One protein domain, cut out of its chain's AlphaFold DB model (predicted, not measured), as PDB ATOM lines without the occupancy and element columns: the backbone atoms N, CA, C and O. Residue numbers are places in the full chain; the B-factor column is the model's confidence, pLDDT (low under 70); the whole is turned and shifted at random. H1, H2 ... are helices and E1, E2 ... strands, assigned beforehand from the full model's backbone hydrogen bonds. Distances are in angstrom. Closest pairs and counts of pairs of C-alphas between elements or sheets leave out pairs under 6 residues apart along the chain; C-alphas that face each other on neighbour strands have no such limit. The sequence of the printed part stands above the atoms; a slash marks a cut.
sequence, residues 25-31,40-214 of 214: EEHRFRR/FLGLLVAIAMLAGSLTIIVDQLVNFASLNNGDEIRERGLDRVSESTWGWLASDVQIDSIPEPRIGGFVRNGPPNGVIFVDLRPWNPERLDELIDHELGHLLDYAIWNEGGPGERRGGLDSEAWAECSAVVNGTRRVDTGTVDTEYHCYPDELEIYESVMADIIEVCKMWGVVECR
ATOM      1  N   GLU A  25     225.469 254.692 279.070       36.53
ATOM      2  CA  GLU A  25     224.141 254.938 278.488       36.53
ATOM      3  C   GLU A  25     224.035 254.303 277.092       36.53
ATOM      4  O   GLU A  25     224.764 254.681 276.178       36.53
ATOM      5  N   GLU A  26     223.105 253.362 276.913       36.03
ATOM      6  CA  GLU A  26     222.706 252.857 275.595       36.03
ATOM      7  C   GLU A  26     222.178 254.001 274.719       36.03
ATOM      8  O   GLU A  26     221.004 254.372 274.785       36.03
ATOM      9  N   HIS A  27     223.014 254.516 273.828       32.34
ATOM     10  CA  HIS A  27     222.528 255.118 272.597       32.34
ATOM     11  C   HIS A  27     222.734 254.057 271.523       32.34
ATOM     12  O   HIS A  27     223.860 253.688 271.244       32.34
ATOM     13  N   ARG A  28     221.639 253.475 271.017       39.38
ATOM     14  CA  ARG A  28     221.620 252.804 269.709       39.38
ATOM     15  C   ARG A  28     221.082 253.822 268.725       39.38
ATOM     16  O   ARG A  28     219.945 254.267 268.923       39.38
ATOM     17  N   PHE A  29     221.874 254.203 267.720       38.16
ATOM     18  CA  PHE A  29     221.481 254.994 266.537       38.16
ATOM     19  C   PHE A  29     220.164 255.776 266.699       38.16
ATOM     20  O   PHE A  29     219.124 255.414 266.152       38.16
ATOM     21  N   ARG A  30     220.201 256.823 267.535       36.19
ATOM     22  CA  ARG A  30     219.158 257.839 267.776       36.19
ATOM     23  C   ARG A  30     217.736 257.480 267.284       36.19
ATOM     24  O   ARG A  30     217.163 258.196 266.460       36.19
ATOM     25  N   ARG A  31     217.100 256.441 267.846       31.98
ATOM     26  CA  ARG A  31     215.633 256.286 267.785       31.98
ATOM     27  C   ARG A  31     215.009 256.995 268.991       31.98
ATOM     28  O   ARG A  31     215.335 256.710 270.131       31.98
ATOM     29  N   PHE A  40     224.767 255.082 284.414       30.20
ATOM     30  CA  PHE A  40     226.119 255.631 284.579       30.20
ATOM     31  C   PHE A  40     226.714 256.193 283.255       30.20
ATOM     32  O   PHE A  40     225.960 256.482 282.327       30.20
ATOM     33  N   LEU A  41     228.041 256.408 283.200       39.38
ATOM     34  CA  LEU A  41     228.841 256.670 281.991       39.38
ATOM     35  C   LEU A  41     230.324 256.260 282.234       39.38
ATOM     36  O   LEU A  41     230.961 256.905 283.066       39.38
ATOM     37  N   GLY A  42     230.898 255.271 281.524       35.06
ATOM     38  CA  GLY A  42     232.358 255.018 281.580       35.06
ATOM     39  C   GLY A  42     232.940 253.636 281.213       35.06
ATOM     40  O   GLY A  42     233.961 253.280 281.793       35.06
ATOM     41  N   LEU A  43     232.371 252.866 280.277       36.38
ATOM     42  CA  LEU A  43     232.864 251.520 279.947       36.38
ATOM     43  C   LEU A  43     232.643 251.135 278.476       36.38
ATOM     44  O   LEU A  43     231.509 251.010 278.019       36.38
ATOM     45  N   LEU A  44     233.727 250.892 277.746       41.78
ATOM     46  CA  LEU A  44     233.703 250.251 276.431       41.78
ATOM     47  C   LEU A  44     234.530 248.973 276.533       41.78
ATOM     48  O   LEU A  44     235.757 249.017 276.494       41.78
ATOM     49  N   VAL A  45     233.836 247.861 276.757       36.97
ATOM     50  CA  VAL A  45     234.406 246.520 276.661       36.97
ATOM     51  C   VAL A  45     234.492 246.200 275.173       36.97
ATOM     52  O   VAL A  45     233.451 246.081 274.541       36.97
ATOM     53  N   ALA A  46     235.703 246.071 274.631       40.03
ATOM     54  CA  ALA A  46     235.903 245.419 273.343       40.03
ATOM     55  C   ALA A  46     235.503 243.947 273.517       40.03
ATOM     56  O   ALA A  46     236.221 243.181 274.165       40.03
ATOM     57  N   ILE A  47     234.310 243.566 273.057       39.34
ATOM     58  CA  ILE A  47     233.812 242.188 273.152       39.34
ATOM     59  C   ILE A  47     234.042 241.525 271.802       39.34
ATOM     60  O   ILE A  47     233.174 241.457 270.936       39.34
ATOM     61  N   ALA A  48     235.233 240.961 271.644       38.31
ATOM     62  CA  ALA A  48     235.542 240.113 270.508       38.31
ATOM     63  C   ALA A  48     234.883 238.724 270.659       38.31
ATOM     64  O   ALA A  48     235.476 237.770 271.153       38.31
ATOM     65  N   MET A  49     233.653 238.638 270.152       39.16
ATOM     66  CA  MET A  49     233.076 237.499 269.423       39.16
ATOM     67  C   MET A  49     233.237 236.072 269.980       39.16
ATOM     68  O   MET A  49     234.201 235.352 269.705       39.16
ATOM     69  N   LEU A  50     232.137 235.551 270.536       35.84
ATOM     70  CA  LEU A  50     231.854 234.117 270.478       35.84
ATOM     71  C   LEU A  50     231.492 233.722 269.042       35.84
ATOM     72  O   LEU A  50     230.371 233.928 268.576       35.84
ATOM     73  N   ALA A  51     232.434 233.080 268.355       37.62
ATOM     74  CA  ALA A  51     232.128 232.273 267.187       37.62
ATOM     75  C   ALA A  51     231.051 231.235 267.554       37.62
ATOM     76  O   ALA A  51     231.318 230.301 268.305       37.62
ATOM     77  N   GLY A  52     229.840 231.416 267.021       34.91
ATOM     78  CA  GLY A  52     228.807 230.394 266.836       34.91
ATOM     79  C   GLY A  52     228.689 229.348 267.946       34.91
ATOM     80  O   GLY A  52     229.285 228.271 267.881       34.91
ATOM     81  N   SER A  53     227.812 229.597 268.910       30.61
ATOM     82  CA  SER A  53     227.282 228.563 269.792       30.61
ATOM     83  C   SER A  53     226.484 227.522 268.985       30.61
ATOM     84  O   SER A  53     225.268 227.612 268.920       30.61
ATOM     85  N   LEU A  54     227.154 226.548 268.342       30.55
ATOM     86  CA  LEU A  54     226.726 225.142 268.158       30.55
ATOM     87  C   LEU A  54     227.653 224.328 267.211       30.55
ATOM     88  O   LEU A  54     227.199 223.787 266.210       30.55
ATOM     89  N   THR A  55     228.931 224.105 267.536       33.19
ATOM     90  CA  THR A  55     229.681 222.958 266.953       33.19
ATOM     91  C   THR A  55     230.682 222.327 267.925       33.19
ATOM     92  O   THR A  55     231.808 222.015 267.562       33.19
ATOM     93  N   ILE A  56     230.252 222.009 269.149       34.28
ATOM     94  CA  ILE A  56     231.051 221.220 270.119       34.28
ATOM     95  C   ILE A  56     231.289 219.758 269.641       34.28
ATOM     96  O   ILE A  56     232.022 219.000 270.265       34.28
ATOM     97  N   ILE A  57     230.723 219.335 268.499       32.28
ATOM     98  CA  ILE A  57     230.862 217.960 267.971       32.28
ATOM     99  C   ILE A  57     231.736 217.876 266.697       32.28
ATOM    100  O   ILE A  57     232.136 216.780 266.313       32.28
ATOM    101  N   VAL A  58     232.113 218.994 266.057       37.41
ATOM    102  CA  VAL A  58     232.960 218.979 264.830       37.41
ATOM    103  C   VAL A  58     234.424 219.364 265.112       37.41
ATOM    104  O   VAL A  58     235.294 219.192 264.263       37.41
ATOM    105  N   ASP A  59     234.730 219.784 266.338       38.66
ATOM    106  CA  ASP A  59     236.052 220.290 266.738       38.66
ATOM    107  C   ASP A  59     237.152 219.206 266.811       38.66
ATOM    108  O   ASP A  59     238.343 219.486 266.902       38.66
ATOM    109  N   GLN A  60     236.781 217.926 266.690       36.25
ATOM    110  CA  GLN A  60     237.744 216.819 266.636       36.25
ATOM    111  C   GLN A  60     238.305 216.538 265.229       36.25
ATOM    112  O   GLN A  60     239.182 215.685 265.092       36.25
ATOM    113  N   LEU A  61     237.832 217.238 264.187       38.56
ATOM    114  CA  LEU A  61     238.227 216.991 262.792       38.56
ATOM    115  C   LEU A  61     238.866 218.196 262.075       38.56
ATOM    116  O   LEU A  61     239.407 218.013 260.987       38.56
ATOM    117  N   VAL A  62     238.893 219.387 262.684       45.25
ATOM    118  CA  VAL A  62     239.473 220.618 262.097       45.25
ATOM    119  C   VAL A  62     240.734 221.062 262.861       45.25
ATOM    120  O   VAL A  62     240.919 222.225 263.172       45.25
ATOM    121  N   ASN A  63     241.647 220.131 263.152       43.84
ATOM    122  CA  ASN A  63     242.970 220.438 263.735       43.84
ATOM    123  C   ASN A  63     244.085 220.565 262.674       43.84
ATOM    124  O   ASN A  63     245.249 220.302 262.952       43.84
ATOM    125  N   PHE A  64     243.741 220.921 261.433       47.88
ATOM    126  CA  PHE A  64     244.691 220.948 260.308       47.88
ATOM    127  C   PHE A  64     245.100 222.359 259.847       47.88
ATOM    128  O   PHE A  64     245.827 222.476 258.864       47.88
ATOM    129  N   ALA A  65     244.621 223.411 260.521       58.00
ATOM    130  CA  ALA A  65     244.882 224.804 260.147       58.00
ATOM    131  C   ALA A  65     244.767 225.817 261.311       58.00
ATOM    132  O   ALA A  65     244.610 227.002 261.042       58.00
ATOM    133  N   SER A  66     244.788 225.392 262.584       74.38
ATOM    134  CA  SER A  66     244.762 226.340 263.710       74.38
ATOM    135  C   SER A  66     246.134 226.985 263.922       74.38
ATOM    136  O   SER A  66     247.151 226.290 263.945       74.38
ATOM    137  N   LEU A  67     246.154 228.308 264.083       82.31
ATOM    138  CA  LEU A  67     247.328 229.065 264.511       82.31
ATOM    139  C   LEU A  67     247.446 228.898 266.022       82.31
ATOM    140  O   LEU A  67     246.527 229.260 266.756       82.31
ATOM    141  N   ASN A  68     248.547 228.309 266.478       84.75
ATOM    142  CA  ASN A  68     248.728 227.942 267.891       84.75
ATOM    143  C   ASN A  68     249.984 228.571 268.508       84.75
ATOM    144  O   ASN A  68     250.345 228.254 269.640       84.75
ATOM    145  N   ASN A  69     250.672 229.423 267.749       89.00
ATOM    146  CA  ASN A  69     251.868 230.140 268.161       89.00
ATOM    147  C   ASN A  69     251.629 231.645 267.993       89.00
ATOM    148  O   ASN A  69     251.142 232.072 266.947       89.00
ATOM    149  N   GLY A  70     252.020 232.441 268.991       91.62
ATOM    150  CA  GLY A  70     251.928 233.899 268.941       91.62
ATOM    151  C   GLY A  70     252.617 234.510 267.719       91.62
ATOM    152  O   GLY A  70     252.056 235.417 267.116       91.62
ATOM    153  N   ASP A  71     253.757 233.981 267.272       93.06
ATOM    154  CA  ASP A  71     254.418 234.504 266.066       93.06
ATOM    155  C   ASP A  71     253.565 234.302 264.803       93.06
ATOM    156  O   ASP A  71     253.451 235.212 263.987       93.06
ATOM    157  N   GLU A  72     252.912 233.143 264.669       92.94
ATOM    158  CA  GLU A  72     252.042 232.823 263.527       92.94
ATOM    159  C   GLU A  72     250.743 233.642 263.561       92.94
ATOM    160  O   GLU A  72     250.284 234.129 262.527       92.94
ATOM    161  N   ILE A  73     250.159 233.826 264.752       93.00
ATOM    162  CA  ILE A  73     248.982 234.686 264.958       93.00
ATOM    163  C   ILE A  73     249.342 236.128 264.588       93.00
ATOM    164  O   ILE A  73     248.606 236.787 263.852       93.00
ATOM    165  N   ARG A  74     250.501 236.614 265.043       96.44
ATOM    166  CA  ARG A  74     250.970 237.967 264.742       96.44
ATOM    167  C   ARG A  74     251.240 238.163 263.257       96.44
ATOM    168  O   ARG A  74     250.822 239.177 262.708       96.44
ATOM    169  N   GLU A  75     251.936 237.224 262.621       96.56
ATOM    170  CA  GLU A  75     252.230 237.266 261.184       96.56
ATOM    171  C   GLU A  75     250.933 237.329 260.377       96.56
ATOM    172  O   GLU A  75     250.754 238.255 259.589       96.56
ATOM    173  N   ARG A  76     249.970 236.444 260.665       94.94
ATOM    174  CA  ARG A  76     248.663 236.468 260.000       94.94
ATOM    175  C   ARG A  76     247.908 237.775 260.242       94.94
ATOM    176  O   ARG A  76     247.316 238.321 259.311       94.94
ATOM    177  N   GLY A  77     247.924 238.283 261.472       95.44
ATOM    178  CA  GLY A  77     247.272 239.547 261.801       95.44
ATOM    179  C   GLY A  77     247.878 240.727 261.040       95.44
ATOM    180  O   GLY A  77     247.146 241.554 260.496       95.44
ATOM    181  N   LEU A  78     249.208 240.783 260.933       97.19
ATOM    182  CA  LEU A  78     249.912 241.798 260.147       97.19
ATOM    183  C   LEU A  78     249.656 241.665 258.643       97.19
ATOM    184  O   LEU A  78     249.472 242.688 257.980       97.19
ATOM    185  N   ASP A  79     249.604 240.441 258.115       96.69
ATOM    186  CA  ASP A  79     249.214 240.189 256.726       96.69
ATOM    187  C   ASP A  79     247.823 240.777 256.464       96.69
ATOM    188  O   ASP A  79     247.654 241.578 255.539       96.69
ATOM    189  N   ARG A  80     246.846 240.487 257.335       95.06
ATOM    190  CA  ARG A  80     245.489 241.022 257.176       95.06
ATOM    191  C   ARG A  80     245.446 242.546 257.271       95.06
ATOM    192  O   ARG A  80     244.786 243.186 256.452       95.06
ATOM    193  N   VAL A  81     246.177 243.139 258.219       95.50
ATOM    194  CA  VAL A  81     246.339 244.599 258.306       95.50
ATOM    195  C   VAL A  81     246.869 245.155 256.983       95.50
ATOM    196  O   VAL A  81     246.314 246.120 256.470       95.50
ATOM    197  N   SER A  82     247.896 244.544 256.389       95.62
ATOM    198  CA  SER A  82     248.499 245.022 255.136       95.62
ATOM    199  C   SER A  82     247.567 244.956 253.917       95.62
ATOM    200  O   SER A  82     247.715 245.753 252.989       95.62
ATOM    201  N   GLU A  83     246.607 244.029 253.924       93.44
ATOM    202  CA  GLU A  83     245.615 243.842 252.859       93.44
ATOM    203  C   GLU A  83     244.396 244.765 253.001       93.44
ATOM    204  O   GLU A  83     243.657 244.976 252.036       93.44
ATOM    205  N   SER A  84     244.162 245.299 254.201       90.88
ATOM    206  CA  SER A  84     242.983 246.098 254.518       90.88
ATOM    207  C   SER A  84     243.127 247.551 254.071       90.88
ATOM    208  O   SER A  84     244.155 248.199 254.282       90.88
ATOM    209  N   THR A  85     242.039 248.121 253.544       89.44
ATOM    210  CA  THR A  85     241.932 249.554 253.215       89.44
ATOM    211  C   THR A  85     242.270 250.448 254.411       89.44
ATOM    212  O   THR A  85     242.877 251.508 254.252       89.44
ATOM    213  N   TRP A  86     241.925 250.001 255.620       91.62
ATOM    214  CA  TRP A  86     242.136 250.734 256.869       91.62
ATOM    215  C   TRP A  86     243.416 250.328 257.599       91.62
ATOM    216  O   TRP A  86     243.704 250.862 258.666       91.62
ATOM    217  N   GLY A  87     244.229 249.443 257.016       92.75
ATOM    218  CA  GLY A  87     245.439 248.908 257.640       92.75
ATOM    219  C   GLY A  87     246.435 249.961 258.122       92.75
ATOM    220  O   GLY A  87     247.106 249.778 259.130       92.75
ATOM    221  N   TRP A  88     246.490 251.110 257.448       93.81
ATOM    222  CA  TRP A  88     247.365 252.226 257.811       93.81
ATOM    223  C   TRP A  88     247.008 252.879 259.163       93.81
ATOM    224  O   TRP A  88     247.857 253.534 259.777       93.81
ATOM    225  N   LEU A  89     245.780 252.679 259.656       92.50
ATOM    226  CA  LEU A  89     245.361 253.096 260.993       92.50
ATOM    227  C   LEU A  89     246.046 252.262 262.079       92.50
ATOM    228  O   LEU A  89     246.406 252.807 263.125       92.50
ATOM    229  N   ALA A  90     246.313 250.981 261.821       94.12
ATOM    230  CA  ALA A  90     247.081 250.155 262.737       94.12
ATOM    231  C   ALA A  90     248.558 250.587 262.758       94.12
ATOM    232  O   ALA A  90     249.154 250.996 261.760       94.12
ATOM    233  N   SER A  91     249.144 250.548 263.945       92.69
ATOM    234  CA  SER A  91     250.570 250.745 264.199       92.69
ATOM    235  C   SER A  91     251.275 249.404 264.388       92.69
ATOM    236  O   SER A  91     252.441 249.287 264.022       92.69
ATOM    237  N   ASP A  92     250.585 248.421 264.974       94.69
ATOM    238  CA  ASP A  92     251.105 247.077 265.221       94.69
ATOM    239  C   ASP A  92     249.969 246.091 265.551       94.69
ATOM    240  O   ASP A  92     248.867 246.508 265.921       94.69
ATOM    241  N   VAL A  93     250.273 244.794 265.472       94.50
ATOM    242  CA  VAL A  93     249.485 243.704 266.062       94.50
ATOM    243  C   VAL A  93     250.333 243.061 267.156       94.50
ATOM    244  O   VAL A  93     251.467 242.645 266.903       94.50
ATOM    245  N   GLN A  94     249.804 242.991 268.373       93.19
ATOM    246  CA  GLN A  94     250.481 242.410 269.529       93.19
ATOM    247  C   GLN A  94     249.689 241.233 270.068       93.19
ATOM    248  O   GLN A  94     248.466 241.284 270.143       93.19
ATOM    249  N   ILE A  95     250.409 240.174 270.425       92.62
ATOM    250  CA  ILE A  95     249.809 238.964 270.973       92.62
ATOM    251  C   ILE A  95     250.084 238.939 272.463       92.62
ATOM    252  O   ILE A  95     251.245 239.021 272.865       92.62
ATOM    253  N   ASP A  96     249.026 238.823 273.251       84.75
ATOM    254  CA  ASP A  96     249.108 238.765 274.706       84.75
ATOM    255  C   ASP A  96     248.110 237.748 275.261       84.75
ATOM    256  O   ASP A  96     247.175 237.340 274.574       84.75
ATOM    257  N   SER A  97     248.310 237.311 276.499       83.19
ATOM    258  CA  SER A  97     247.340 236.475 277.198       83.19
ATOM    259  C   SER A  97     246.213 237.355 277.733       83.19
ATOM    260  O   SER A  97     246.417 238.115 278.676       83.19
ATOM    261  N   ILE A  98     245.010 237.226 277.176       75.38
ATOM    262  CA  ILE A  98     243.834 237.988 277.609       75.38
ATOM    263  C   ILE A  98     243.013 237.132 278.592       75.38
ATOM    264  O   ILE A  98     242.457 236.108 278.189       75.38
ATOM    265  N   PRO A  99     242.900 237.519 279.882       66.19
ATOM    266  CA  PRO A  99     242.264 236.678 280.902       66.19
ATOM    267  C   PRO A  99     240.760 236.450 280.697       66.19
ATOM    268  O   PRO A  99     240.224 235.434 281.141       66.19
ATOM    269  N   GLU A 100     240.061 237.387 280.049       70.38
ATOM    270  CA  GLU A 100     238.625 237.274 279.783       70.38
ATOM    271  C   GLU A 100     238.379 236.396 278.539       70.38
ATOM    272  O   GLU A 100     238.644 236.819 277.410       70.38
ATOM    273  N   PRO A 101     237.812 235.183 278.696       63.31
ATOM    274  CA  PRO A 101     237.633 234.241 277.587       63.31
ATOM    275  C   PRO A 101     236.703 234.761 276.482       63.31
ATOM    276  O   PRO A 101     236.735 234.247 275.363       63.31
ATOM    277  N   ARG A 102     235.872 235.769 276.763       65.31
ATOM    278  CA  ARG A 102     234.981 236.394 275.774       65.31
ATOM    279  C   ARG A 102     235.644 237.490 274.939       65.31
ATOM    280  O   ARG A 102     234.995 238.000 274.037       65.31
ATOM    281  N   ILE A 103     236.897 237.845 275.223       69.38
ATOM    282  CA  ILE A 103     237.632 238.892 274.508       69.38
ATOM    283  C   ILE A 103     238.769 238.239 273.732       69.38
ATOM    284  O   ILE A 103     239.783 237.860 274.305       69.38
ATOM    285  N   GLY A 104     238.583 238.060 272.426       79.38
ATOM    286  CA  GLY A 104     239.643 237.605 271.523       79.38
ATOM    287  C   GLY A 104     240.681 238.673 271.160       79.38
ATOM    288  O   GLY A 104     241.774 238.324 270.726       79.38
ATOM    289  N   GLY A 105     240.362 239.956 271.322       85.81
ATOM    290  CA  GLY A 105     241.227 241.072 270.960       85.81
ATOM    291  C   GLY A 105     240.586 242.413 271.295       85.81
ATOM    292  O   GLY A 105     239.423 242.444 271.700       85.81
ATOM    293  N   PHE A 106     241.380 243.480 271.233       83.94
ATOM    294  CA  PHE A 106     240.933 244.844 271.514       83.94
ATOM    295  C   PHE A 106     241.928 245.904 271.023       83.94
ATOM    296  O   PHE A 106     243.119 245.643 270.827       83.94
ATOM    297  N   VAL A 107     241.469 247.155 270.967       84.38
ATOM    298  CA  VAL A 107     242.306 248.363 270.858       84.38
ATOM    299  C   VAL A 107     242.152 249.257 272.105       84.38
ATOM    300  O   VAL A 107     241.045 249.474 272.597       84.38
ATOM    301  N   ARG A 108     243.265 249.779 272.663       69.06
ATOM    302  CA  ARG A 108     243.259 250.583 273.916       69.06
ATOM    303  C   ARG A 108     242.505 251.923 273.735       69.06
ATOM    304  O   ARG A 108     242.806 252.697 272.827       69.06
ATOM    305  N   ASN A 109     241.571 252.238 274.638       65.25
ATOM    306  CA  ASN A 109     240.581 253.316 274.481       65.25
ATOM    307  C   ASN A 109     240.987 254.696 275.064       65.25
ATOM    308  O   ASN A 109     240.616 255.050 276.182       65.25
ATOM    309  N   GLY A 110     241.656 255.539 274.269       59.03
ATOM    310  CA  GLY A 110     241.761 256.989 274.517       59.03
ATOM    311  C   GLY A 110     243.011 257.470 275.281       59.03
ATOM    312  O   GLY A 110     242.994 257.494 276.508       59.03
ATOM    313  N   PRO A 111     244.045 257.982 274.583       62.97
ATOM    314  CA  PRO A 111     244.197 257.963 273.131       62.97
ATOM    315  C   PRO A 111     244.522 256.544 272.640       62.97
ATOM    316  O   PRO A 111     245.326 255.856 273.274       62.97
ATOM    317  N   PRO A 112     243.940 256.098 271.512       70.88
ATOM    318  CA  PRO A 112     244.402 254.869 270.882       70.88
ATOM    319  C   PRO A 112     245.876 255.017 270.509       70.88
ATOM    320  O   PRO A 112     246.333 256.082 270.105       70.88
ATOM    321  N   ASN A 113     246.635 253.940 270.645       79.38
ATOM    322  CA  ASN A 113     248.019 253.858 270.174       79.38
ATOM    323  C   ASN A 113     248.110 253.214 268.773       79.38
ATOM    324  O   ASN A 113     249.191 253.153 268.180       79.38
ATOM    325  N   GLY A 114     246.977 252.752 268.236       86.62
ATOM    326  CA  GLY A 114     246.893 252.011 266.979       86.62
ATOM    327  C   GLY A 114     247.338 250.563 267.082       86.62
ATOM    328  O   GLY A 114     247.526 249.931 266.053       86.62
ATOM    329  N   VAL A 115     247.577 250.046 268.282       91.00
ATOM    330  CA  VAL A 115     247.974 248.654 268.467       91.00
ATOM    331  C   VAL A 115     246.721 247.812 268.648       91.00
ATOM    332  O   VAL A 115     245.904 248.115 269.518       91.00
ATOM    333  N   ILE A 116     246.598 246.768 267.832       91.44
ATOM    334  CA  ILE A 116     245.577 245.734 267.980       91.44
ATOM    335  C   ILE A 116     246.163 244.639 268.869       91.44
ATOM    336  O   ILE A 116     247.160 244.016 268.504       91.44
ATOM    337  N   PHE A 117     245.567 244.426 270.036       89.31
ATOM    338  CA  PHE A 117     245.912 243.328 270.930       89.31
ATOM    339  C   PHE A 117     245.059 242.118 270.570       89.31
ATOM    340  O   PHE A 117     243.854 242.252 270.376       89.31
ATOM    341  N   VAL A 118     245.677 240.946 270.468       90.06
ATOM    342  CA  VAL A 118     245.016 239.685 270.121       90.06
ATOM    343  C   VAL A 118     245.400 238.637 271.154       90.06
ATOM    344  O   VAL A 118     246.562 238.539 271.545       90.06
ATOM    345  N   ASP A 119     244.426 237.845 271.583       88.38
ATOM    346  CA  ASP A 119     244.655 236.792 272.560       88.38
ATOM    347  C   ASP A 119     245.524 235.661 271.986       88.38
ATOM    348  O   ASP A 119     245.351 235.243 270.838       88.38
ATOM    349  N   LEU A 120     246.397 235.100 272.821       88.00
ATOM    350  CA  LEU A 120     247.291 233.983 272.496       88.00
ATOM    351  C   LEU A 120     246.557 232.634 272.318       88.00
ATOM    352  O   LEU A 120     247.188 231.613 272.032       88.00
ATOM    353  N   ARG A 121     245.227 232.590 272.484       84.50
ATOM    354  CA  ARG A 121     244.425 231.376 272.253       84.50
ATOM    355  C   ARG A 121     244.631 230.812 270.834       84.50
ATOM    356  O   ARG A 121     244.938 231.559 269.909       84.50
ATOM    357  N   PRO A 122     244.386 229.508 270.620       85.25
ATOM    358  CA  PRO A 122     244.297 228.942 269.279       85.25
ATOM    359  C   PRO A 122     243.292 229.685 268.395       85.25
ATOM    360  O   PRO A 122     242.125 229.830 268.768       85.25
ATOM    361  N   TRP A 123     243.723 230.081 267.198       85.50
ATOM    362  CA  TRP A 123     242.874 230.772 266.230       85.50
ATOM    363  C   TRP A 123     242.622 229.934 264.986       85.50
ATOM    364  O   TRP A 123     243.526 229.331 264.409       85.50
ATOM    365  N   ASN A 124     241.379 229.956 264.516       86.81
ATOM    366  CA  ASN A 124     241.103 229.684 263.113       86.81
ATOM    367  C   ASN A 124     241.525 230.925 262.287       86.81
ATOM    368  O   ASN A 124     241.146 232.029 262.679       86.81
ATOM    369  N   PRO A 125     242.263 230.781 261.168       87.44
ATOM    370  CA  PRO A 125     242.758 231.922 260.392       87.44
ATOM    371  C   PRO A 125     241.662 232.877 259.910       87.44
ATOM    372  O   PRO A 125     241.831 234.084 260.009       87.44
ATOM    373  N   GLU A 126     240.519 232.354 259.457       83.94
ATOM    374  CA  GLU A 126     239.395 233.183 258.997       83.94
ATOM    375  C   GLU A 126     238.797 233.979 260.167       83.94
ATOM    376  O   GLU A 126     238.468 235.152 260.024       83.94
ATOM    377  N   ARG A 127     238.727 233.371 261.359       83.12
ATOM    378  CA  ARG A 127     238.267 234.055 262.579       83.12
ATOM    379  C   ARG A 127     239.233 235.133 263.050       83.12
ATOM    380  O   ARG A 127     238.791 236.153 263.567       83.12
ATOM    381  N   LEU A 128     240.532 234.909 262.876       88.62
ATOM    382  CA  LEU A 128     241.527 235.932 263.157       88.62
ATOM    383  C   LEU A 128     241.381 237.105 262.181       88.62
ATOM    384  O   LEU A 128     241.408 238.248 262.617       88.62
ATOM    385  N   ASP A 129     241.149 236.845 260.893       90.12
ATOM    386  CA  ASP A 129     240.914 237.915 259.915       90.12
ATOM    387  C   ASP A 129     239.657 238.733 260.251       90.12
ATOM    388  O   ASP A 129     239.693 239.965 260.220       90.12
ATOM    389  N   GLU A 130     238.560 238.056 260.617       86.94
ATOM    390  CA  GLU A 130     237.317 238.691 261.078       86.94
ATOM    391  C   GLU A 130     237.541 239.577 262.308       86.94
ATOM    392  O   GLU A 130     236.916 240.636 262.428       86.94
ATOM    393  N   LEU A 131     238.394 239.140 263.238       89.19
ATOM    394  CA  LEU A 131     238.766 239.914 264.416       89.19
ATOM    395  C   LEU A 131     239.590 241.140 264.025       89.19
ATOM    396  O   LEU A 131     239.243 242.248 264.416       89.19
ATOM    397  N   ILE A 132     240.633 240.973 263.212       92.81
ATOM    398  CA  ILE A 132     241.503 242.086 262.807       92.81
ATOM    399  C   ILE A 132     240.708 243.177 262.086       92.81
ATOM    400  O   ILE A 132     240.899 244.358 262.369       92.81
ATOM    401  N   ASP A 133     239.791 242.815 261.187       92.00
ATOM    402  CA  ASP A 133     238.958 243.808 260.502       92.00
ATOM    403  C   ASP A 133     237.994 244.544 261.430       92.00
ATOM    404  O   ASP A 133     237.727 245.729 261.217       92.00
ATOM    405  N   HIS A 134     237.481 243.854 262.447       90.50
ATOM    406  CA  HIS A 134     236.648 244.467 263.474       90.50
ATOM    407  C   HIS A 134     237.468 245.484 264.282       90.50
ATOM    408  O   HIS A 134     237.085 246.647 264.380       90.50
ATOM    409  N   GLU A 135     238.665 245.114 264.739       90.88
ATOM    410  CA  GLU A 135     239.544 246.028 265.482       90.88
ATOM    411  C   GLU A 135     240.023 247.219 264.630       90.88
ATOM    412  O   GLU A 135     240.120 248.352 265.112       90.88
ATOM    413  N   LEU A 136     240.251 247.015 263.328       92.38
ATOM    414  CA  LEU A 136     240.477 248.114 262.381       92.38
ATOM    415  C   LEU A 136     239.254 249.033 262.261       92.38
ATOM    416  O   LEU A 136     239.416 250.243 262.106       92.38
ATOM    417  N   GLY A 137     238.044 248.483 262.365       90.44
ATOM    418  CA  GLY A 137     236.801 249.244 262.443       90.44
ATOM    419  C   GLY A 137     236.734 250.147 263.677       90.44
ATOM    420  O   GLY A 137     236.343 251.309 263.552       90.44
ATOM    421  N   HIS A 138     237.207 249.688 264.837       88.81
ATOM    422  CA  HIS A 138     237.357 250.555 266.012       88.81
ATOM    423  C   HIS A 138     238.407 251.646 265.811       88.81
ATOM    424  O   HIS A 138     238.192 252.794 266.196       88.81
ATOM    425  N   LEU A 139     239.545 251.339 265.182       90.19
ATOM    426  CA  LEU A 139     240.522 252.377 264.846       90.19
ATOM    427  C   LEU A 139     239.930 253.413 263.881       90.19
ATOM    428  O   LEU A 139     240.133 254.610 264.071       90.19
ATOM    429  N   LEU A 140     239.147 252.985 262.891       89.69
ATOM    430  CA  LEU A 140     238.406 253.890 262.015       89.69
ATOM    431  C   LEU A 140     237.430 254.764 262.817       89.69
ATOM    432  O   LEU A 140     237.378 255.975 262.602       89.69
ATOM    433  N   ASP A 141     236.723 254.177 263.785       86.25
ATOM    434  CA  ASP A 141     235.856 254.914 264.707       86.25
ATOM    435  C   ASP A 141     236.643 255.995 265.485       86.25
ATOM    436  O   ASP A 141     236.308 257.183 265.503       86.25
ATOM    437  N   TYR A 142     237.792 255.650 266.060       83.25
ATOM    438  CA  TYR A 142     238.605 256.654 266.747       83.25
ATOM    439  C   TYR A 142     239.120 257.759 265.819       83.25
ATOM    440  O   TYR A 142     239.207 258.913 266.242       83.25
ATOM    441  N   ALA A 143     239.468 257.433 264.575       85.31
ATOM    442  CA  ALA A 143     240.014 258.401 263.629       85.31
ATOM    443  C   ALA A 143     238.996 259.478 263.212       85.31
ATOM    444  O   ALA A 143     239.377 260.614 262.932       85.31
ATOM    445  N   ILE A 144     237.704 259.145 263.183       82.38
ATOM    446  CA  ILE A 144     236.654 260.057 262.715       82.38
ATOM    447  C   ILE A 144     235.902 260.723 263.884       82.38
ATOM    448  O   ILE A 144     235.496 261.879 263.757       82.38
ATOM    449  N   TRP A 145     235.717 260.051 265.026       76.31
ATOM    450  CA  TRP A 145     234.857 260.558 266.113       76.31
ATOM    451  C   TRP A 145     235.598 260.967 267.400       76.31
ATOM    452  O   TRP A 145     234.956 261.420 268.345       76.31
ATOM    453  N   ASN A 146     236.927 260.851 267.500       68.25
ATOM    454  CA  ASN A 146     237.654 261.358 268.677       68.25
ATOM    455  C   ASN A 146     237.763 262.907 268.691       68.25
ATOM    456  O   ASN A 146     237.463 263.576 267.704       68.25
ATOM    457  N   GLU A 147     238.194 263.495 269.815       52.81
ATOM    458  CA  GLU A 147     238.267 264.955 270.004       52.81
ATOM    459  C   GLU A 147     239.105 265.650 268.908       52.81
ATOM    460  O   GLU A 147     240.321 265.476 268.828       52.81
ATOM    461  N   GLY A 148     238.434 266.453 268.072       49.91
ATOM    462  CA  GLY A 148     239.016 267.123 266.902       49.91
ATOM    463  C   GLY A 148     238.550 266.579 265.542       49.91
ATOM    464  O   GLY A 148     238.849 267.207 264.528       49.91
ATOM    465  N   GLY A 149     237.812 265.462 265.508       52.09
ATOM    466  CA  GLY A 149     237.176 264.910 264.304       52.09
ATOM    467  C   GLY A 149     235.821 265.557 263.949       52.09
ATOM    468  O   GLY A 149     235.327 266.416 264.684       52.09
ATOM    469  N   PRO A 150     235.199 265.175 262.814       44.34
ATOM    470  CA  PRO A 150     233.914 265.724 262.356       44.34
ATOM    471  C   PRO A 150     232.689 265.368 263.223       44.34
ATOM    472  O   PRO A 150     231.622 265.947 263.000       44.34
ATOM    473  N   GLY A 151     232.798 264.438 264.180       56.50
ATOM    474  CA  GLY A 151     231.677 263.958 264.998       56.50
ATOM    475  C   GLY A 151     231.937 263.944 266.509       56.50
ATOM    476  O   GLY A 151     233.052 264.164 266.970       56.50
ATOM    477  N   GLU A 152     230.882 263.677 267.289       57.03
ATOM    478  CA  GLU A 152     230.989 263.385 268.726       57.03
ATOM    479  C   GLU A 152     231.402 261.920 268.949       57.03
ATOM    480  O   GLU A 152     230.965 261.033 268.213       57.03
ATOM    481  N   ARG A 153     232.231 261.668 269.972       58.50
ATOM    482  CA  ARG A 153     232.840 260.357 270.252       58.50
ATOM    483  C   ARG A 153     231.796 259.296 270.582       58.50
ATOM    484  O   ARG A 153     231.154 259.367 271.630       58.50
ATOM    485  N   ARG A 154     231.667 258.296 269.703       62.44
ATOM    486  CA  ARG A 154     230.785 257.146 269.917       62.44
ATOM    487  C   ARG A 154     231.318 256.268 271.045       62.44
ATOM    488  O   ARG A 154     232.524 256.135 271.246       62.44
ATOM    489  N   GLY A 155     230.388 255.737 271.826       58.69
ATOM    490  CA  GLY A 155     230.656 254.908 272.990       58.69
ATOM    491  C   GLY A 155     229.754 253.680 272.994       58.69
ATOM    492  O   GLY A 155     228.686 253.682 272.389       58.69
ATOM    493  N   GLY A 156     230.165 252.644 273.712       65.88
ATOM    494  CA  GLY A 156     229.387 251.422 273.901       65.88
ATOM    495  C   GLY A 156     229.055 250.698 272.592       65.88
ATOM    496  O   GLY A 156     229.862 250.604 271.671       65.88
ATOM    497  N   LEU A 157     227.810 250.228 272.518       64.44
ATOM    498  CA  LEU A 157     227.277 249.428 271.413       64.44
ATOM    499  C   LEU A 157     227.382 250.109 270.038       64.44
ATOM    500  O   LEU A 157     227.479 249.411 269.034       64.44
ATOM    501  N   ASP A 158     227.370 251.445 269.975       68.50
ATOM    502  CA  ASP A 158     227.474 252.176 268.705       68.50
ATOM    503  C   ASP A 158     228.870 252.017 268.062       68.50
ATOM    504  O   ASP A 158     228.976 251.982 266.836       68.50
ATOM    505  N   SER A 159     229.937 251.902 268.869       76.75
ATOM    506  CA  SER A 159     231.303 251.651 268.374       76.75
ATOM    507  C   SER A 159     231.472 250.202 267.908       76.75
ATOM    508  O   SER A 159     232.067 249.949 266.863       76.75
ATOM    509  N   GLU A 160     230.874 249.255 268.632       76.69
ATOM    510  CA  GLU A 160     230.869 247.830 268.275       76.69
ATOM    511  C   GLU A 160     230.106 247.580 266.966       76.69
ATOM    512  O   GLU A 160     230.627 246.952 266.050       76.69
ATOM    513  N   ALA A 161     228.899 248.141 266.819       78.25
ATOM    514  CA  ALA A 161     228.122 248.032 265.580       78.25
ATOM    515  C   ALA A 161     228.866 248.655 264.387       78.25
ATOM    516  O   ALA A 161     228.830 248.137 263.269       78.25
ATOM    517  N   TRP A 162     229.593 249.752 264.621       83.62
ATOM    518  CA  TRP A 162     230.455 250.349 263.609       83.62
ATOM    519  C   TRP A 162     231.596 249.415 263.184       83.62
ATOM    520  O   TRP A 162     231.829 249.233 261.986       83.62
ATOM    521  N   ALA A 163     232.290 248.812 264.150       86.12
ATOM    522  CA  ALA A 163     233.361 247.856 263.902       86.12
ATOM    523  C   ALA A 163     232.864 246.617 263.135       86.12
ATOM    524  O   ALA A 163     233.487 246.202 262.152       86.12
ATOM    525  N   GLU A 164     231.692 246.096 263.502       85.19
ATOM    526  CA  GLU A 164     231.018 245.009 262.789       85.19
ATOM    527  C   GLU A 164     230.700 245.381 261.335       85.19
ATOM    528  O   GLU A 164     231.042 244.634 260.415       85.19
ATOM    529  N   CYS A 165     230.094 246.547 261.094       85.94
ATOM    530  CA  CYS A 165     229.762 246.981 259.736       85.94
ATOM    531  C   CYS A 165     231.007 247.257 258.881       85.94
ATOM    532  O   CYS A 165     231.026 246.908 257.698       85.94
ATOM    533  N   SER A 166     232.077 247.792 259.473       87.25
ATOM    534  CA  SER A 166     233.376 247.931 258.802       87.25
ATOM    535  C   SER A 166     233.919 246.575 258.337       87.25
ATOM    536  O   SER A 166     234.324 246.421 257.181       87.25
ATOM    537  N   ALA A 167     233.861 245.558 259.199       85.00
ATOM    538  CA  ALA A 167     234.307 244.209 258.863       85.00
ATOM    539  C   ALA A 167     233.408 243.512 257.818       85.00
ATOM    540  O   ALA A 167     233.902 242.748 256.985       85.00
ATOM    541  N   VAL A 168     232.102 243.812 257.788       83.75
ATOM    542  CA  VAL A 168     231.197 243.367 256.709       83.75
ATOM    543  C   VAL A 168     231.599 243.970 255.363       83.75
ATOM    544  O   VAL A 168     231.708 243.237 254.378       83.75
ATOM    545  N   VAL A 169     231.862 245.279 255.302       83.00
ATOM    546  CA  VAL A 169     232.287 245.951 254.058       83.00
ATOM    547  C   VAL A 169     233.642 245.428 253.568       83.00
ATOM    548  O   VAL A 169     233.846 245.283 252.362       83.00
ATOM    549  N   ASN A 170     234.541 245.057 254.483       78.50
ATOM    550  CA  ASN A 170     235.822 244.420 254.158       78.50
ATOM    551  C   ASN A 170     235.703 242.940 253.732       78.50
ATOM    552  O   ASN A 170     236.708 242.327 253.362       78.50
ATOM    553  N   GLY A 171     234.490 242.376 253.742       74.25
ATOM    554  CA  GLY A 171     234.165 241.061 253.188       74.25
ATOM    555  C   GLY A 171     234.508 239.865 254.077       74.25
ATOM    556  O   GLY A 171     234.348 238.729 253.625       74.25
ATOM    557  N   THR A 172     234.968 240.086 255.309       69.50
ATOM    558  CA  THR A 172     235.289 239.007 256.260       69.50
ATOM    559  C   THR A 172     234.090 238.606 257.100       69.50
ATOM    560  O   THR A 172     233.947 237.434 257.437       69.50
ATOM    561  N   ARG A 173     233.169 239.535 257.363       70.50
ATOM    562  CA  ARG A 173     231.894 239.244 258.029       70.50
ATOM    563  C   ARG A 173     230.729 239.209 257.044       70.50
ATOM    564  O   ARG A 173     230.863 239.511 255.859       70.50
ATOM    565  N   ARG A 174     229.557 238.805 257.532       66.75
ATOM    566  CA  ARG A 174     228.289 238.856 256.788       66.75
ATOM    567  C   ARG A 174     227.281 239.684 257.569       66.75
ATOM    568  O   ARG A 174     227.281 239.637 258.792       66.75
ATOM    569  N   VAL A 175     226.409 240.381 256.845       62.38
ATOM    570  CA  VAL A 175     225.241 241.053 257.428       62.38
ATOM    571  C   VAL A 175     224.395 240.022 258.164       62.38
ATOM    572  O   VAL A 175     224.069 238.974 257.588       62.38
ATOM    573  N   ASP A 176     224.022 240.315 259.408       66.12
ATOM    574  CA  ASP A 176     223.132 239.425 260.140       66.12
ATOM    575  C   ASP A 176     221.690 239.583 259.658       66.12
ATOM    576  O   ASP A 176     221.173 240.675 259.421       66.12
ATOM    577  N   THR A 177     221.025 238.445 259.497       56.50
ATOM    578  CA  THR A 177     219.631 238.365 259.058       56.50
ATOM    579  C   THR A 177     218.661 238.232 260.237       56.50
ATOM    580  O   THR A 177     217.468 238.020 260.014       56.50
ATOM    581  N   GLY A 178     219.146 238.373 261.480       52.88
ATOM    582  CA  GLY A 178     218.336 238.413 262.700       52.88
ATOM    583  C   GLY A 178     217.903 237.039 263.210       52.88
ATOM    584  O   GLY A 178     216.884 236.929 263.892       52.88
ATOM    585  N   THR A 179     218.625 235.975 262.845       44.44
ATOM    586  CA  THR A 179     218.283 234.589 263.228       44.44
ATOM    587  C   THR A 179     219.314 233.925 264.138       44.44
ATOM    588  O   THR A 179     219.073 232.801 264.585       44.44
ATOM    589  N   VAL A 180     220.427 234.602 264.445       46.22
ATOM    590  CA  VAL A 180     221.508 234.056 265.272       46.22
ATOM    591  C   VAL A 180     221.805 235.005 266.432       46.22
ATOM    592  O   VAL A 180     222.049 236.192 266.247       46.22
ATOM    593  N   ASP A 181     221.742 234.447 267.637       38.81
ATOM    594  CA  ASP A 181     221.833 235.130 268.929       38.81
ATOM    595  C   ASP A 181     223.307 235.374 269.305       38.81
ATOM    596  O   ASP A 181     223.854 234.751 270.215       38.81
ATOM    597  N   THR A 182     224.002 236.213 268.540       46.22
ATOM    598  CA  THR A 182     225.249 236.838 268.998       46.22
ATOM    599  C   THR A 182     224.972 238.289 269.364       46.22
ATOM    600  O   THR A 182     224.086 238.939 268.818       46.22
ATOM    601  N   GLU A 183     225.692 238.770 270.370       48.50
ATOM    602  CA  GLU A 183     225.393 240.012 271.086       48.50
ATOM    603  C   GLU A 183     225.699 241.282 270.262       48.50
ATOM    604  O   GLU A 183     225.131 242.340 270.531       48.50
ATOM    605  N   TYR A 184     226.514 241.154 269.205       57.84
ATOM    606  CA  TYR A 184     226.989 242.246 268.350       57.84
ATOM    607  C   TYR A 184     226.957 241.824 266.885       57.84
ATOM    608  O   TYR A 184     227.331 240.701 266.552       57.84
ATOM    609  N   HIS A 185     226.478 242.713 266.024       68.94
ATOM    610  CA  HIS A 185     226.184 242.433 264.623       68.94
ATOM    611  C   HIS A 185     226.303 243.708 263.791       68.94
ATOM    612  O   HIS A 185     226.388 244.807 264.333       68.94
ATOM    613  N   CYS A 186     226.218 243.541 262.474       75.44
ATOM    614  CA  CYS A 186     225.808 244.597 261.558       75.44
ATOM    615  C   CYS A 186     224.504 244.171 260.872       75.44
ATOM    616  O   CYS A 186     224.501 243.239 260.053       75.44
ATOM    617  N   TYR A 187     223.391 244.820 261.212       79.50
ATOM    618  CA  TYR A 187     222.109 244.620 260.535       79.50
ATOM    619  C   TYR A 187     222.057 245.366 259.189       79.50
ATOM    620  O   TYR A 187     222.828 246.299 258.967       79.50
ATOM    621  N   PRO A 188     221.141 245.007 258.267       79.81
ATOM    622  CA  PRO A 188     221.039 245.683 256.974       79.81
ATOM    623  C   PRO A 188     220.819 247.200 257.071       79.81
ATOM    624  O   PRO A 188     221.344 247.939 256.244       79.81
ATOM    625  N   ASP A 189     220.054 247.671 258.062       78.69
ATOM    626  CA  ASP A 189     219.817 249.103 258.282       78.69
ATOM    627  C   ASP A 189     221.032 249.811 258.897       78.69
ATOM    628  O   ASP A 189     221.305 250.961 258.559       78.69
ATOM    629  N   GLU A 190     221.799 249.129 259.748       80.50
ATOM    630  CA  GLU A 190     223.071 249.641 260.277       80.50
ATOM    631  C   GLU A 190     224.138 249.727 259.184       80.50
ATOM    632  O   GLU A 190     224.854 250.726 259.113       80.50
ATOM    633  N   LEU A 191     224.189 248.738 258.284       83.75
ATOM    634  CA  LEU A 191     225.075 248.765 257.123       83.75
ATOM    635  C   LEU A 191     224.743 249.940 256.198       83.75
ATOM    636  O   LEU A 191     225.647 250.660 255.789       83.75
ATOM    637  N   GLU A 192     223.460 250.174 255.905       81.31
ATOM    638  CA  GLU A 192     223.032 251.302 255.066       81.31
ATOM    639  C   GLU A 192     223.449 252.649 255.681       81.31
ATOM    640  O   GLU A 192     223.943 253.538 254.980       81.31
ATOM    641  N   ILE A 193     223.310 252.797 257.004       81.50
ATOM    642  CA  ILE A 193     223.765 253.996 257.716       81.50
ATOM    643  C   ILE A 193     225.292 254.114 257.655       81.50
ATOM    644  O   ILE A 193     225.797 255.194 257.348       81.50
ATOM    645  N   TYR A 194     226.024 253.030 257.920       85.62
ATOM    646  CA  TYR A 194     227.485 252.990 257.841       85.62
ATOM    647  C   TYR A 194     227.978 253.431 256.458       85.62
ATOM    648  O   TYR A 194     228.793 254.347 256.356       85.62
ATOM    649  N   GLU A 195     227.444 252.840 255.389       86.00
ATOM    650  CA  GLU A 195     227.819 253.150 254.008       86.00
ATOM    651  C   GLU A 195     227.502 254.605 253.650       86.00
ATOM    652  O   GLU A 195     228.330 255.288 253.045       86.00
ATOM    653  N   SER A 196     226.336 255.109 254.072       83.81
ATOM    654  CA  SER A 196     225.953 256.506 253.862       83.81
ATOM    655  C   SER A 196     226.895 257.470 254.579       83.81
ATOM    656  O   SER A 196     227.286 258.479 254.000       83.81
ATOM    657  N   VAL A 197     227.273 257.176 255.825       84.50
ATOM    658  CA  VAL A 197     228.209 258.008 256.595       84.50
ATOM    659  C   VAL A 197     229.597 257.970 255.962       84.50
ATOM    660  O   VAL A 197     230.214 259.016 255.789       84.50
ATOM    661  N   MET A 198     230.081 256.790 255.571       86.94
ATOM    662  CA  MET A 198     231.386 256.641 254.920       86.94
ATOM    663  C   MET A 198     231.450 257.336 253.558       86.94
ATOM    664  O   MET A 198     232.511 257.827 253.186       86.94
ATOM    665  N   ALA A 199     230.332 257.432 252.835       86.00
ATOM    666  CA  ALA A 199     230.254 258.186 251.585       86.00
ATOM    667  C   ALA A 199     230.394 259.710 251.779       86.00
ATOM    668  O   ALA A 199     230.862 260.393 250.867       86.00
ATOM    669  N   ASP A 200     230.016 260.233 252.949       84.50
ATOM    670  CA  ASP A 200     230.117 261.659 253.288       84.50
ATOM    671  C   ASP A 200     231.479 262.039 253.902       84.50
ATOM    672  O   ASP A 200     231.831 263.223 253.969       84.50
ATOM    673  N   ILE A 201     232.264 261.055 254.350       83.69
ATOM    674  CA  ILE A 201     233.593 261.276 254.926       83.69
ATOM    675  C   ILE A 201     234.610 261.485 253.803       83.69
ATOM    676  O   ILE A 201     234.913 260.590 253.022       83.69
ATOM    677  N   ILE A 202     235.152 262.703 253.741       82.06
ATOM    678  CA  ILE A 202     236.122 263.119 252.718       82.06
ATOM    679  C   ILE A 202     237.555 262.730 253.103       82.06
ATOM    680  O   ILE A 202     238.373 262.486 252.223       82.06
ATOM    681  N   GLU A 203     237.857 262.723 254.400       87.75
ATOM    682  CA  GLU A 203     239.196 262.496 254.937       87.75
ATOM    683  C   GLU A 203     239.091 261.822 256.312       87.75
ATOM    684  O   GLU A 203     238.248 262.192 257.137       87.75
ATOM    685  N   VAL A 204     239.959 260.843 256.556       88.50
ATOM    686  CA  VAL A 204     240.130 260.151 257.837       88.50
ATOM    687  C   VAL A 204     241.511 260.491 258.381       88.50
ATOM    688  O   VAL A 204     242.497 260.326 257.670       88.50
ATOM    689  N   CYS A 205     241.606 260.924 259.642       86.81
ATOM    690  CA  CYS A 205     242.876 261.313 260.261       86.81
ATOM    691  C   CYS A 205     243.269 260.384 261.416       86.81
ATOM    692  O   CYS A 205     242.607 260.309 262.451       86.81
ATOM    693  N   LYS A 206     244.419 259.727 261.275       86.31
ATOM    694  CA  LYS A 206     245.091 258.985 262.342       86.31
ATOM    695  C   LYS A 206     245.770 259.971 263.289       86.31
ATOM    696  O   LYS A 206     246.720 260.651 262.905       86.31
ATOM    697  N   MET A 207     245.314 260.017 264.539       83.81
ATOM    698  CA  MET A 207     245.823 260.945 265.568       83.81
ATOM    699  C   MET A 207     246.875 260.320 266.498       83.81
ATOM    700  O   MET A 207     247.271 260.929 267.492       83.81
ATOM    701  N   TRP A 208     247.328 259.105 266.193       86.00
ATOM    702  CA  TRP A 208     248.287 258.350 266.995       86.00
ATOM    703  C   TRP A 208     249.495 257.908 266.178       86.00
ATOM    704  O   TRP A 208     249.417 257.688 264.971       86.00
ATOM    705  N   GLY A 209     250.639 257.770 266.850       84.00
ATOM    706  CA  GLY A 209     251.913 257.575 266.165       84.00
ATOM    707  C   GLY A 209     252.267 258.800 265.319       84.00
ATOM    708  O   GLY A 209     252.339 259.915 265.836       84.00
ATOM    709  N   VAL A 210     252.506 258.591 264.023       83.19
ATOM    710  CA  VAL A 210     252.691 259.685 263.061       83.19
ATOM    711  C   VAL A 210     251.319 260.133 262.574       83.19
ATOM    712  O   VAL A 210     250.577 259.328 262.019       83.19
ATOM    713  N   VAL A 211     251.004 261.415 262.776       86.06
ATOM    714  CA  VAL A 211     249.747 262.001 262.300       86.06
ATOM    715  C   VAL A 211     249.705 261.943 260.776       86.06
ATOM    716  O   VAL A 211     250.599 262.466 260.105       86.06
ATOM    717  N   GLU A 212     248.664 261.311 260.245       88.44
ATOM    718  CA  GLU A 212     248.452 261.093 258.814       88.44
ATOM    719  C   GLU A 212     246.953 261.164 258.514       88.44
ATOM    720  O   GLU A 212     246.153 260.633 259.282       88.44
ATOM    721  N   CYS A 213     246.578 261.801 257.405       90.31
ATOM    722  CA  CYS A 213     245.200 261.840 256.927       90.31
ATOM    723  C   CYS A 213     245.119 261.290 255.497       90.31
ATOM    724  O   CYS A 213     246.025 261.548 254.695       90.31
ATOM    725  N   ARG A 214     244.078 260.507 255.200       90.75
ATOM    726  CA  ARG A 214     243.827 259.896 253.887       90.75
ATOM    727  C   ARG A 214     242.369 259.987 253.479       90.75
ATOM    728  O   ARG A 214     241.508 259.985 254.388       90.75
TER     729      ARG A 214
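This is residues 25 to 31 and 40 to 214 of the 214 residues of an uncharacterized protein of Acidimicrobiales bacterium (UniProt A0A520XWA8). A small sheet, E1 E3 E2, has two helices, H1 and H2, packed over one face; H3 crosses H2 off the sheet, and H4 crosses H3 farther out. Three long stretches have no named element, residues 40 to 69, 170 to 187 and 201 to 214, and of the first of these residues 54 to 61 stick out from the body. The printed part has 182 residues with four named helices and three named strands, in the order H1 E1 E2 E3 H2 H3 H4; the sheet is mixed. The class is mostly helix, though only 74 residues are in named elements. The whole is compact, with a radius of gyration of the C-alphas of 16.2 A and spans of 49 by 39 by 33 A.

Begin with the sheet: E1 is residues 92 to 96, E3 is residues 115 to 119 and runs 13.0 A, and E2 is residues 105 to 107. Find C-alpha 125 at (242.758, 231.922, 260.392); from there H2, residues 125 to 145, runs 30.3 A. H1, residues 70 to 83, begins at C-alpha 70, (251.928, 233.899, 268.941), and runs 19.9 A. H3, residues 157 to 169, runs 18.4 A. H4, residues 188 to 200, runs 18.7 A and ends at C-alpha 200, (230.117, 261.659, 253.288).

Look first at the inner strand E3. E1 is parallel to it, with N 94 and O 116 2.8 A apart, within hydrogen-bond range. E2 and E3 form an antiparallel hairpin, with N 106 and O 117 at 2.9 A. H1 and H2 are on the same face, making two layers, helices on one face of a sheet. H1 lies over E1 at a height over the sheet of 8.7 A; on the local plane it runs along the strands, but only just, at 27 degrees to E1. H2 lies over E3 and E2 at a height of 8.4 A. H1 and H2 touch, closest at the C-alphas of Arg 80 and Asp 129, 6.2 A, at a steep tilt of 57 degrees. H2 and H3 touch at the C-alphas of Gly 137 and Ala 163, their closest, 4.0 A, at a steep tilt of 58 degrees, opposite ways. Residues 161 to 166 of H3 touch residues 190 to 194 of H4, about perpendicular at 82 degrees; the closest C-alphas, of Cys 165 and Leu 191, are 5.7 A apart. H4 and H2 are apart. In H1, H2, H3 and H4 every O i to N i+4 pair is within hydrogen-bond range.

The C-alphas farthest apart, of Gln 60 and Gly 148, are 50.3 A apart. Residues 32 to 39 are not printed, and C-alphas 31 and 40 are 19.8 A apart across the cut. The links H2 to H3 and H3 to H4 are long. Mean pLDDT of the printed part is 72.5; 67 residues are under 70, among them 25 to 31, 40 to 65 and 146 to 158.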